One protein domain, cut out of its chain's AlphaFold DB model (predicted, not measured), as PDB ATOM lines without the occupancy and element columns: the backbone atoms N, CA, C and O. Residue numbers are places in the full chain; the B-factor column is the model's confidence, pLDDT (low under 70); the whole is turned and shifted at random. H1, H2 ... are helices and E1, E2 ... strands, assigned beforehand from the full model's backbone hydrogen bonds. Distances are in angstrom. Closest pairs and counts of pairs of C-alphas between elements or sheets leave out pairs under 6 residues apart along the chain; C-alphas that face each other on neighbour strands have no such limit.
ATOM      1  N   ASP A  33     -35.821 -28.628  10.865       94.75
ATOM      2  CA  ASP A  33     -35.363 -27.690  11.904       94.75
ATOM      3  C   ASP A  33     -34.486 -28.382  12.951       94.75
ATOM      4  O   ASP A  33     -33.503 -27.827  13.460       94.75
ATOM      5  N   ARG A  34     -34.831 -29.630  13.278       93.56
ATOM      6  CA  ARG A  34     -34.065 -30.450  14.214       93.56
ATOM      7  C   ARG A  34     -32.717 -30.854  13.626       93.56
ATOM      8  O   ARG A  34     -31.717 -30.800  14.343       93.56
ATOM      9  N   LEU A  35     -32.684 -31.220  12.347       95.00
ATOM     10  CA  LEU A  35     -31.462 -31.565  11.625       95.00
ATOM     11  C   LEU A  35     -30.526 -30.363  11.493       95.00
ATOM     12  O   LEU A  35     -29.347 -30.495  11.804       95.00
ATOM     13  N   VAL A  36     -31.039 -29.177  11.157       95.88
ATOM     14  CA  VAL A  36     -30.233 -27.944  11.107       95.88
ATOM     15  C   VAL A  36     -29.557 -27.690  12.454       95.88
ATOM     16  O   VAL A  36     -28.340 -27.505  12.525       95.88
ATOM     17  N   ARG A  37     -30.320 -27.760  13.554       95.25
ATOM     18  CA  ARG A  37     -29.761 -27.616  14.909       95.25
ATOM     19  C   ARG A  37     -28.721 -28.693  15.214       95.25
ATOM     20  O   ARG A  37     -27.686 -28.383  15.799       95.25
ATOM     21  N   LEU A  38     -28.979 -29.943  14.824       94.69
ATOM     22  CA  LEU A  38     -28.064 -31.065  15.029       94.69
ATOM     23  C   LEU A  38     -26.738 -30.852  14.293       94.69
ATOM     24  O   LEU A  38     -25.681 -31.044  14.891       94.69
ATOM     25  N   PHE A  39     -26.785 -30.440  13.028       94.75
ATOM     26  CA  PHE A  39     -25.597 -30.233  12.204       94.75
ATOM     27  C   PHE A  39     -24.735 -29.104  12.755       94.75
ATOM     28  O   PHE A  39     -23.528 -29.273  12.886       94.75
ATOM     29  N   LEU A  40     -25.349 -28.000  13.186       93.88
ATOM     30  CA  LEU A  40     -24.629 -26.875  13.787       93.88
ATOM     31  C   LEU A  40     -24.046 -27.204  15.172       93.88
ATOM     32  O   LEU A  40     -22.988 -26.695  15.531       93.88
ATOM     33  N   GLN A  41     -24.699 -28.069  15.954       94.88
ATOM     34  CA  GLN A  41     -24.172 -28.528  17.247       94.88
ATOM     35  C   GLN A  41     -23.066 -29.577  17.098       94.88
ATOM     36  O   GLN A  41     -22.170 -29.665  17.939       94.88
ATOM     37  N   ARG A  42     -23.155 -30.419  16.065       93.75
ATOM     38  CA  ARG A  42     -22.252 -31.545  15.820       93.75
ATOM     39  C   ARG A  42     -21.936 -31.634  14.332       93.75
ATOM     40  O   ARG A  42     -22.511 -32.445  13.611       93.75
ATOM     41  N   LEU A  43     -20.951 -30.851  13.902       91.56
ATOM     42  CA  LEU A  43     -20.581 -30.710  12.486       91.56
ATOM     43  C   LEU A  43     -20.223 -32.037  11.799       91.56
ATOM     44  O   LEU A  43     -20.511 -32.223  10.620       91.56
ATOM     45  N   GLY A  44     -19.623 -32.972  12.546       92.81
ATOM     46  CA  GLY A  44     -19.248 -34.298  12.049       92.81
ATOM     47  C   GLY A  44     -20.370 -35.341  12.082       92.81
ATOM     48  O   GLY A  44     -20.196 -36.426  11.539       92.81
ATOM     49  N   GLN A  45     -21.513 -35.041  12.707       93.31
ATOM     50  CA  GLN A  45     -22.641 -35.970  12.808       93.31
ATOM     51  C   GLN A  45     -23.179 -36.445  11.449       93.31
ATOM     52  O   GLN A  45     -23.431 -37.644  11.341       93.31
ATOM     53  N   PRO A  46     -23.361 -35.578  10.430       95.00
ATOM     54  CA  PRO A  46     -23.872 -36.008   9.133       95.00
ATOM     55  C   PRO A  46     -22.823 -36.677   8.237       95.00
ATOM     56  O   PRO A  46     -23.152 -37.034   7.113       95.00
ATOM     57  N   LEU A  47     -21.568 -36.858   8.666       96.00
ATOM     58  CA  LEU A  47     -20.572 -37.533   7.828       96.00
ATOM     59  C   LEU A  47     -21.024 -38.958   7.485       96.00
ATOM     60  O   LEU A  47     -21.510 -39.691   8.345       96.00
ATOM     61  N   LYS A  48     -20.819 -39.348   6.222       95.62
ATOM     62  CA  LYS A  48     -21.257 -40.612   5.610       95.62
ATOM     63  C   LYS A  48     -22.771 -40.796   5.489       95.62
ATOM     64  O   LYS A  48     -23.196 -41.824   4.957       95.62
ATOM     65  N   TRP A  49     -23.580 -39.830   5.928       96.06
ATOM     66  CA  TRP A  49     -25.023 -39.920   5.754       96.06
ATOM     67  C   TRP A  49     -25.380 -39.832   4.277       96.06
ATOM     68  O   TRP A  49     -24.747 -39.095   3.515       96.06
ATOM     69  N   LYS A  50     -26.392 -40.604   3.885       95.69
ATOM     70  CA  LYS A  50     -26.969 -40.554   2.549       95.69
ATOM     71  C   LYS A  50     -27.956 -39.402   2.449       95.69
ATOM     72  O   LYS A  50     -28.706 -39.131   3.386       95.69
ATOM     73  N   VAL A  51     -27.958 -38.754   1.296       95.75
ATOM     74  CA  VAL A  51     -28.877 -37.672   0.947       95.75
ATOM     75  C   VAL A  51     -29.470 -37.935  -0.423       95.75
ATOM     76  O   VAL A  51     -28.906 -38.706  -1.201       95.75
ATOM     77  N   ILE A  52     -30.593 -37.288  -0.717       94.44
ATOM     78  CA  ILE A  52     -31.190 -37.318  -2.047       94.44
ATOM     79  C   ILE A  52     -31.377 -35.900  -2.544       94.44
ATOM     80  O   ILE A  52     -31.823 -35.028  -1.795       94.44
ATOM     81  N   ALA A  53     -31.011 -35.699  -3.802       91.50
ATOM     82  CA  ALA A  53     -31.257 -34.477  -4.540       91.50
ATOM     83  C   ALA A  53     -31.981 -34.815  -5.842       91.50
ATOM     84  O   ALA A  53     -31.629 -35.781  -6.522       91.50
ATOM     85  N   ASP A  54     -32.985 -34.006  -6.160       88.56
ATOM     86  CA  ASP A  54     -33.609 -33.977  -7.474       88.56
ATOM     87  C   ASP A  54     -32.744 -33.069  -8.363       88.56
ATOM     88  O   ASP A  54     -32.461 -31.927  -7.990       88.56
ATOM     89  N   MET A  55     -32.270 -33.590  -9.491       84.81
ATOM     90  CA  MET A  55     -31.443 -32.858 -10.450       84.81
ATOM     91  C   MET A  55     -32.059 -32.951 -11.840       84.81
ATOM     92  O   MET A  55     -32.527 -34.010 -12.253       84.81
ATOM     93  N   ASP A  56     -32.032 -31.835 -12.558       85.38
ATOM     94  CA  ASP A  56     -32.508 -31.756 -13.931       85.38
ATOM     95  C   ASP A  56     -31.414 -32.267 -14.875       85.38
ATOM     96  O   ASP A  56     -30.307 -31.726 -14.914       85.38
ATOM     97  N   VAL A  57     -31.719 -33.326 -15.622       84.31
ATOM     98  CA  VAL A  57     -30.810 -33.972 -16.569       84.31
ATOM     99  C   VAL A  57     -31.377 -33.811 -17.972       84.31
ATOM    100  O   VAL A  57     -32.542 -34.110 -18.215       84.31
ATOM    101  N   GLU A  58     -30.552 -33.341 -18.905       85.94
ATOM    102  CA  GLU A  58     -30.931 -33.265 -20.315       85.94
ATOM    103  C   GLU A  58     -30.757 -34.641 -20.976       85.94
ATOM    104  O   GLU A  58     -29.646 -35.175 -21.051       85.94
ATOM    105  N   VAL A  59     -31.856 -35.215 -21.461       83.12
ATOM    106  CA  VAL A  59     -31.902 -36.500 -22.164       83.12
ATOM    107  C   VAL A  59     -32.581 -36.273 -23.508       83.12
ATOM    108  O   VAL A  59     -33.727 -35.851 -23.573       83.12
ATOM    109  N   GLU A  60     -31.853 -36.511 -24.603       85.00
ATOM    110  CA  GLU A  60     -32.364 -36.364 -25.980       85.00
ATOM    111  C   GLU A  60     -32.970 -34.978 -26.313       85.00
ATOM    112  O   GLU A  60     -33.738 -34.839 -27.262       85.00
ATOM    113  N   GLY A  61     -32.559 -33.930 -25.588       86.38
ATOM    114  CA  GLY A  61     -33.040 -32.554 -25.758       86.38
ATOM    115  C   GLY A  61     -34.225 -32.176 -24.863       86.38
ATOM    116  O   GLY A  61     -34.650 -31.020 -24.893       86.38
ATOM    117  N   ASP A  62     -34.721 -33.111 -24.047       86.44
ATOM    118  CA  ASP A  62     -35.730 -32.874 -23.016       86.44
ATOM    119  C   ASP A  62     -35.083 -32.818 -21.623       86.44
ATOM    120  O   ASP A  62     -34.108 -33.513 -21.339       86.44
ATOM    121  N   ILE A  63     -35.620 -31.971 -20.739       85.88
ATOM    122  CA  ILE A  63     -35.164 -31.868 -19.347       85.88
ATOM    123  C   ILE A  63     -36.007 -32.810 -18.488       85.88
ATOM    124  O   ILE A  63     -37.206 -32.585 -18.307       85.88
ATOM    125  N   GLU A  64     -35.374 -33.835 -17.927       86.44
ATOM    126  CA  GLU A  64     -35.998 -34.782 -17.007       86.44
ATOM    127  C   GLU A  64     -35.460 -34.606 -15.583       86.44
ATOM    128  O   GLU A  64     -34.252 -34.567 -15.351       86.44
ATOM    129  N   SER A  65     -36.361 -34.549 -14.599       84.88
ATOM    130  CA  SER A  65     -35.974 -34.526 -13.186       84.88
ATOM    131  C   SER A  65     -35.637 -35.943 -12.720       84.88
ATOM    132  O   SER A  65     -36.499 -36.824 -12.693       84.88
ATOM    133  N   SER A  66     -34.376 -36.164 -12.359       87.12
ATOM    134  CA  SER A  66     -33.850 -37.444 -11.884       87.12
ATOM    135  C   SER A  66     -33.385 -37.352 -10.434       87.12
ATOM    136  O   SER A  66     -32.853 -36.339  -9.988       87.12
ATOM    137  N   MET A  67     -33.563 -38.440  -9.682       90.12
ATOM    138  CA  MET A  67     -33.137 -38.528  -8.284       90.12
ATOM    139  C   MET A  67     -31.739 -39.124  -8.183       90.12
ATOM    140  O   MET A  67     -31.511 -40.260  -8.604       90.12
ATOM    141  N   PHE A  68     -30.832 -38.402  -7.533       91.19
ATOM    142  CA  PHE A  68     -29.473 -38.864  -7.280       91.19
ATOM    143  C   PHE A  68     -29.238 -39.087  -5.793       91.19
ATOM    144  O   PHE A  68     -29.609 -38.276  -4.941       91.19
ATOM    145  N   ILE A  69     -28.586 -40.209  -5.480       93.81
ATOM    146  CA  ILE A  69     -28.168 -40.527  -4.119       93.81
ATOM    147  C   ILE A  69     -26.768 -39.960  -3.911       93.81
ATOM    148  O   ILE A  69     -25.827 -40.284  -4.636       93.81
ATOM    149  N   GLY A  70     -26.633 -39.126  -2.890       95.44
ATOM    150  CA  GLY A  70     -25.363 -38.569  -2.453       95.44
ATOM    151  C   GLY A  70     -24.937 -39.111  -1.101       95.44
ATOM    152  O   GLY A  70     -25.748 -39.623  -0.326       95.44
ATOM    153  N   GLN A  71     -23.655 -38.962  -0.792       97.06
ATOM    154  CA  GLN A  71     -23.110 -39.178   0.540       97.06
ATOM    155  C   GLN A  71     -22.338 -37.946   1.004       97.06
ATOM    156  O   GLN A  71     -21.505 -37.410   0.277       97.06
ATOM    157  N   VAL A  72     -22.564 -37.528   2.248       97.31
ATOM    158  CA  VAL A  72     -21.775 -36.466   2.880       97.31
ATOM    159  C   VAL A  72     -20.349 -36.965   3.119       97.31
ATOM    160  O   VAL A  72     -20.129 -37.905   3.887       97.31
ATOM    161  N   VAL A  73     -19.365 -36.325   2.491       97.25
ATOM    162  CA  VAL A  73     -17.953 -36.744   2.536       97.25
ATOM    163  C   VAL A  73     -17.069 -35.836   3.386       97.25
ATOM    164  O   VAL A  73     -16.001 -36.262   3.820       97.25
ATOM    165  N   GLY A  74     -17.497 -34.605   3.665       96.50
ATOM    166  CA  GLY A  74     -16.714 -33.655   4.451       96.50
ATOM    167  C   GLY A  74     -17.492 -32.399   4.817       96.50
ATOM    168  O   GLY A  74     -18.632 -32.217   4.395       96.50
ATOM    169  N   PHE A  75     -16.862 -31.528   5.602       96.69
ATOM    170  CA  PHE A  75     -17.362 -30.184   5.876       96.69
ATOM    171  C   PHE A  75     -16.204 -29.200   6.041       96.69
ATOM    172  O   PHE A  75     -15.083 -29.592   6.375       96.69
ATOM    173  N   ARG A  76     -16.480 -27.917   5.818       95.81
ATOM    174  CA  ARG A  76     -15.539 -26.809   5.991       95.81
ATOM    175  C   ARG A  76     -16.260 -25.554   6.473       95.81
ATOM    176  O   ARG A  76     -17.474 -25.442   6.343       95.81
ATOM    177  N   LEU A  77     -15.503 -24.612   7.024       95.88
ATOM    178  CA  LEU A  77     -15.975 -23.256   7.301       95.88
ATOM    179  C   LEU A  77     -15.528 -22.355   6.141       95.88
ATOM    180  O   LEU A  77     -14.330 -22.267   5.882       95.88
ATOM    181  N   SER A  78     -16.471 -21.709   5.456       94.44
ATOM    182  CA  SER A  78     -16.214 -20.734   4.388       94.44
ATOM    183  C   SER A  78     -16.978 -19.457   4.708       94.44
ATOM    184  O   SER A  78     -18.176 -19.520   4.952       94.44
ATOM    185  N   ASP A  79     -16.293 -18.315   4.769       94.06
ATOM    186  CA  ASP A  79     -16.918 -16.997   4.984       94.06
ATOM    187  C   ASP A  79     -17.855 -16.916   6.208       94.06
ATOM    188  O   ASP A  79     -18.853 -16.202   6.222       94.06
ATOM    189  N   GLY A  80     -17.530 -17.666   7.269       92.69
ATOM    190  CA  GLY A  80     -18.333 -17.732   8.496       92.69
ATOM    191  C   GLY A  80     -19.525 -18.696   8.442       92.69
ATOM    192  O   GLY A  80     -20.220 -18.843   9.447       92.69
ATOM    193  N   VAL A  81     -19.731 -19.395   7.324       93.94
ATOM    194  CA  VAL A  81     -20.796 -20.384   7.124       93.94
ATOM    195  C   VAL A  81     -20.203 -21.791   7.058       93.94
ATOM    196  O   VAL A  81     -19.200 -22.042   6.384       93.94
ATOM    197  N   TYR A  82     -20.806 -22.733   7.786       95.62
ATOM    198  CA  TYR A  82     -20.441 -24.144   7.675       95.62
ATOM    199  C   TYR A  82     -21.071 -24.753   6.426       95.62
ATOM    200  O   TYR A  82     -22.285 -24.676   6.237       95.62
ATOM    201  N   ILE A  83     -20.231 -25.382   5.609       97.19
ATOM    202  CA  ILE A  83     -20.596 -26.006   4.341       97.19
ATOM    203  C   ILE A  83     -20.226 -27.483   4.408       97.19
ATOM    204  O   ILE A  83     -19.095 -27.827   4.762       97.19
ATOM    205  N   TRP A  84     -21.158 -28.353   4.038       97.94
ATOM    206  CA  TRP A  84     -20.947 -29.786   3.880       97.94
ATOM    207  C   TRP A  84     -20.801 -30.131   2.409       97.94
ATOM    208  O   TRP A  84     -21.580 -29.673   1.584       97.94
ATOM    209  N   SER A  85     -19.832 -30.978   2.089       97.62
ATOM    210  CA  SER A  85     -19.633 -31.464   0.727       97.62
ATOM    211  C   SER A  85     -20.239 -32.857   0.591       97.62
ATOM    212  O   SER A  85     -19.964 -33.752   1.400       97.62
ATOM    213  N   VAL A  86     -21.055 -33.038  -0.440       97.56
ATOM    214  CA  VAL A  86     -21.758 -34.274  -0.777       97.56
ATOM    215  C   VAL A  86     -21.225 -34.785  -2.103       97.56
ATOM    216  O   VAL A  86     -21.204 -34.044  -3.080       97.56
ATOM    217  N   ARG A  87     -20.804 -36.052  -2.139       97.19
ATOM    218  CA  ARG A  87     -20.448 -36.746  -3.378       97.19
ATOM    219  C   ARG A  87     -21.633 -37.575  -3.861       97.19
ATOM    220  O   ARG A  87     -22.093 -38.446  -3.119       97.19
ATOM    221  N   PHE A  88     -22.085 -37.316  -5.078       94.62
ATOM    222  CA  PHE A  88     -23.163 -38.042  -5.743       94.62
ATOM    223  C   PHE A  88     -22.643 -39.234  -6.554       94.62
ATOM    224  O   PHE A  88     -21.437 -39.394  -6.770       94.62
ATOM    225  N   THR A  89     -23.553 -40.137  -6.926       90.38
ATOM    226  CA  THR A  89     -23.232 -41.365  -7.673       90.38
ATOM    227  C   THR A  89     -22.768 -41.120  -9.107       90.38
ATOM    228  O   THR A  89     -22.089 -41.974  -9.670       90.38
ATOM    229  N   ASP A  90     -23.117 -39.974  -9.682       86.25
ATOM    230  CA  ASP A  90     -22.613 -39.466 -10.966       86.25
ATOM    231  C   ASP A  90     -21.148 -38.983 -10.893       86.25
ATOM    232  O   ASP A  90     -20.496 -38.822 -11.921       86.25
ATOM    233  N   GLY A  91     -20.603 -38.835  -9.682       85.81
ATOM    234  CA  GLY A  91     -19.244 -38.369  -9.420       85.81
ATOM    235  C   GLY A  91     -19.162 -36.909  -8.983       85.81
ATOM    236  O   GLY A  91     -18.095 -36.499  -8.503       85.81
ATOM    237  N   ASP A  92     -20.264 -36.161  -9.066       90.62
ATOM    238  CA  ASP A  92     -20.293 -34.741  -8.748       90.62
ATOM    239  C   ASP A  92     -20.126 -34.492  -7.253       90.62
ATOM    240  O   ASP A  92     -20.528 -35.278  -6.386       90.62
ATOM    241  N   LEU A  93     -19.462 -33.377  -6.949       94.94
ATOM    242  CA  LEU A  93     -19.254 -32.901  -5.593       94.94
ATOM    243  C   LEU A  93     -19.989 -31.576  -5.428       94.94
ATOM    244  O   LEU A  93     -19.571 -30.559  -5.979       94.94
ATOM    245  N   CYS A  94     -21.055 -31.593  -4.639       94.88
ATOM    246  CA  CYS A  94     -21.878 -30.421  -4.390       94.88
ATOM    247  C   CYS A  94     -21.749 -29.973  -2.940       94.88
ATOM    248  O   CYS A  94     -21.629 -30.782  -2.016       94.88
ATOM    249  N   ASP A  95     -21.809 -28.665  -2.751       96.62
ATOM    250  CA  ASP A  95     -21.730 -28.033  -1.448       96.62
ATOM    251  C   ASP A  95     -23.118 -27.654  -0.942       96.62
ATOM    252  O   ASP A  95     -23.939 -27.112  -1.678       96.62
ATOM    253  N   TYR A  96     -23.359 -27.943   0.332       96.69
ATOM    254  CA  TYR A  96     -24.625 -27.733   1.012       96.69
ATOM    255  C   TYR A  96     -24.418 -26.913   2.277       96.69
ATOM    256  O   TYR A  96     -23.602 -27.257   3.136       96.69
ATOM    257  N   GLU A  97     -25.226 -25.876   2.442       96.56
ATOM    258  CA  GLU A  97     -25.436 -25.259   3.747       96.56
ATOM    259  C   GLU A  97     -26.286 -26.163   4.652       96.56
ATOM    260  O   GLU A  97     -26.915 -27.128   4.205       96.56
ATOM    261  N   ALA A  98     -26.343 -25.838   5.946       95.62
ATOM    262  CA  ALA A  98     -27.028 -26.659   6.944       95.62
ATOM    263  C   ALA A  98     -28.499 -26.946   6.586       95.62
ATOM    264  O   ALA A  98     -28.953 -28.081   6.730       95.62
ATOM    265  N   GLU A  99     -29.242 -25.939   6.117       96.25
ATOM    266  CA  GLU A  99     -30.656 -26.097   5.761       96.25
ATOM    267  C   GLU A  99     -30.843 -26.935   4.495       96.25
ATOM    268  O   GLU A  99     -31.681 -27.838   4.470       96.25
ATOM    269  N   GLN A 100     -30.030 -26.692   3.466       96.56
ATOM    270  CA  GLN A 100     -30.078 -27.464   2.226       96.56
ATOM    271  C   GLN A 100     -29.758 -28.938   2.500       96.56
ATOM    272  O   GLN A 100     -30.474 -29.827   2.039       96.56
ATOM    273  N   LEU A 101     -28.731 -29.202   3.317       96.94
ATOM    274  CA  LEU A 101     -28.376 -30.557   3.726       96.94
ATOM    275  C   LEU A 101     -29.512 -31.216   4.516       96.94
ATOM    276  O   LEU A 101     -29.833 -32.380   4.286       96.94
ATOM    277  N   ALA A 102     -30.138 -30.484   5.439       96.25
ATOM    278  CA  ALA A 102     -31.231 -31.001   6.259       96.25
ATOM    279  C   ALA A 102     -32.441 -31.395   5.410       96.25
ATOM    280  O   ALA A 102     -33.037 -32.443   5.653       96.25
ATOM    281  N   ARG A 103     -32.766 -30.604   4.383       95.81
ATOM    282  CA  ARG A 103     -33.815 -30.931   3.410       95.81
ATOM    283  C   ARG A 103     -33.455 -32.169   2.590       95.81
ATOM    284  O   ARG A 103     -34.290 -33.055   2.469       95.81
ATOM    285  N   ALA A 104     -32.216 -32.286   2.115       95.44
ATOM    286  CA  ALA A 104     -31.768 -33.448   1.340       95.44
ATOM    287  C   ALA A 104     -31.747 -34.753   2.168       95.44
ATOM    288  O   ALA A 104     -32.094 -35.827   1.675       95.44
ATOM    289  N   VAL A 105     -31.384 -34.668   3.454       95.12
ATOM    290  CA  VAL A 105     -31.463 -35.789   4.407       95.12
ATOM    291  C   VAL A 105     -32.913 -36.154   4.719       95.12
ATOM    292  O   VAL A 105     -33.270 -37.332   4.723       95.12
ATOM    293  N   ASN A 106     -33.755 -35.156   4.990       94.25
ATOM    294  CA  ASN A 106     -35.179 -35.368   5.224       94.25
ATOM    295  C   ASN A 106     -35.826 -36.037   4.005       94.25
ATOM    296  O   ASN A 106     -36.533 -37.026   4.167       94.25
ATOM    297  N   ARG A 107     -35.483 -35.586   2.796       92.50
ATOM    298  CA  ARG A 107     -35.949 -36.179   1.545       92.50
ATOM    299  C   ARG A 107     -35.539 -37.640   1.406       92.50
ATOM    300  O   ARG A 107     -36.377 -38.467   1.065       92.50
ATOM    301  N   ALA A 108     -34.285 -37.973   1.719       92.25
ATOM    302  CA  ALA A 108     -33.826 -39.361   1.729       92.25
ATOM    303  C   ALA A 108     -34.650 -40.233   2.690       92.25
ATOM    304  O   ALA A 108     -35.035 -41.345   2.334       92.25
ATOM    305  N   HIS A 109     -34.975 -39.708   3.874       90.25
ATOM    306  CA  HIS A 109     -35.850 -40.392   4.820       90.25
ATOM    307  C   HIS A 109     -37.292 -40.543   4.304       90.25
ATOM    308  O   HIS A 109     -37.882 -41.600   4.495       90.25
ATOM    309  N   GLU A 110     -37.854 -39.527   3.644       89.50
ATOM    310  CA  GLU A 110     -39.225 -39.568   3.111       89.50
ATOM    311  C   GLU A 110     -39.449 -40.656   2.062       89.50
ATOM    312  O   GLU A 110     -40.576 -41.123   1.911       89.50
ATOM    313  N   ILE A 111     -38.400 -41.033   1.333       88.62
ATOM    314  CA  ILE A 111     -38.462 -42.082   0.311       88.62
ATOM    315  C   ILE A 111     -37.820 -43.397   0.776       88.62
ATOM    316  O   ILE A 111     -37.397 -44.212  -0.042       88.62
ATOM    317  N   ASP A 112     -37.742 -43.590   2.097       86.31
ATOM    318  CA  ASP A 112     -37.276 -44.808   2.771       86.31
ATOM    319  C   ASP A 112     -35.827 -45.223   2.445       86.31
ATOM    320  O   ASP A 112     -35.434 -46.384   2.600       86.31
TER     321      ASP A 112
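AT A GLANCE: This is residues 33 to 112 of the 118 residues of an uncharacterized protein of Phytophthora fragariae (UniProt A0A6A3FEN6). A strongly twisted, curled sheet of four strands has helix H2 packed on it, and helix H1 packs on the first turns of H2. The long hairpin of E1 and E2 runs out to one end of the elongated outline, with H1 toward the other end. The printed part has 80 residues, in the order H1, E1, E2, E3, E4, H2; the sheet, E1 E2 E3 E4, is antiparallel, and the class is mixed, helices and strands. It is compact, with a radius of gyration of the C-alphas of 13.3 A and spans of 44 by 28 by 18 A.

HOW THE PARTS SIT: H1, residues 33 to 41, touches H2, residues 98 to 110, at a steep tilt of 53 degrees, opposite ways. Their closest C-alphas, of Leu 35 and Ala 102, are 5.4 A apart; H2 touches H1 with residues 98 to 102 alone. E1, residues 50 to 59, E2, residues 62 to 78, E3, residues 81 to 88, and E4, residues 93 to 97, form a meander, each strand the antiparallel neighbour of the one before. H1 only grazes this sheet, with residues 36 to 40. E1 bends by 55 degrees at residue 56, and E2 by 92 degrees at residue 75. Within hydrogen-bond range are N 55 and O 66 of hairpin E1 and E2, 2.9 A, N 76 and O 83 of hairpin E2 and E3, 2.8 A, and N 86 and O 94 of hairpin E3 and E4, 2.8 A. H2 is on the sheet; its closest C-alphas to E1 are those of Val 105 and Val 51, 4.7 A. E1 and E4 are apart. In H1 and H2 every O i to N i+4 pair is within hydrogen-bond range.

IN THESE COORDINATES: H1 is 12.4 A long from C-alpha 33 at (-35.363, -27.690, 11.904). E1 measures 25.5 A, E2 35.8 A from C-alpha 62 at (-35.730, -32.874, -23.016), E3 22.0 A and E4 13.6 A. H2 is 18.2 A long and ends with C-alpha 110 at (-39.225, -39.568, 3.111).

THE WHOLE: The two C-alphas farthest apart, of Gln 41 and Glu 60, are 44.7 A apart. The printed part has no cut, no link is long, and no printed residue is under 70 in pLDDT.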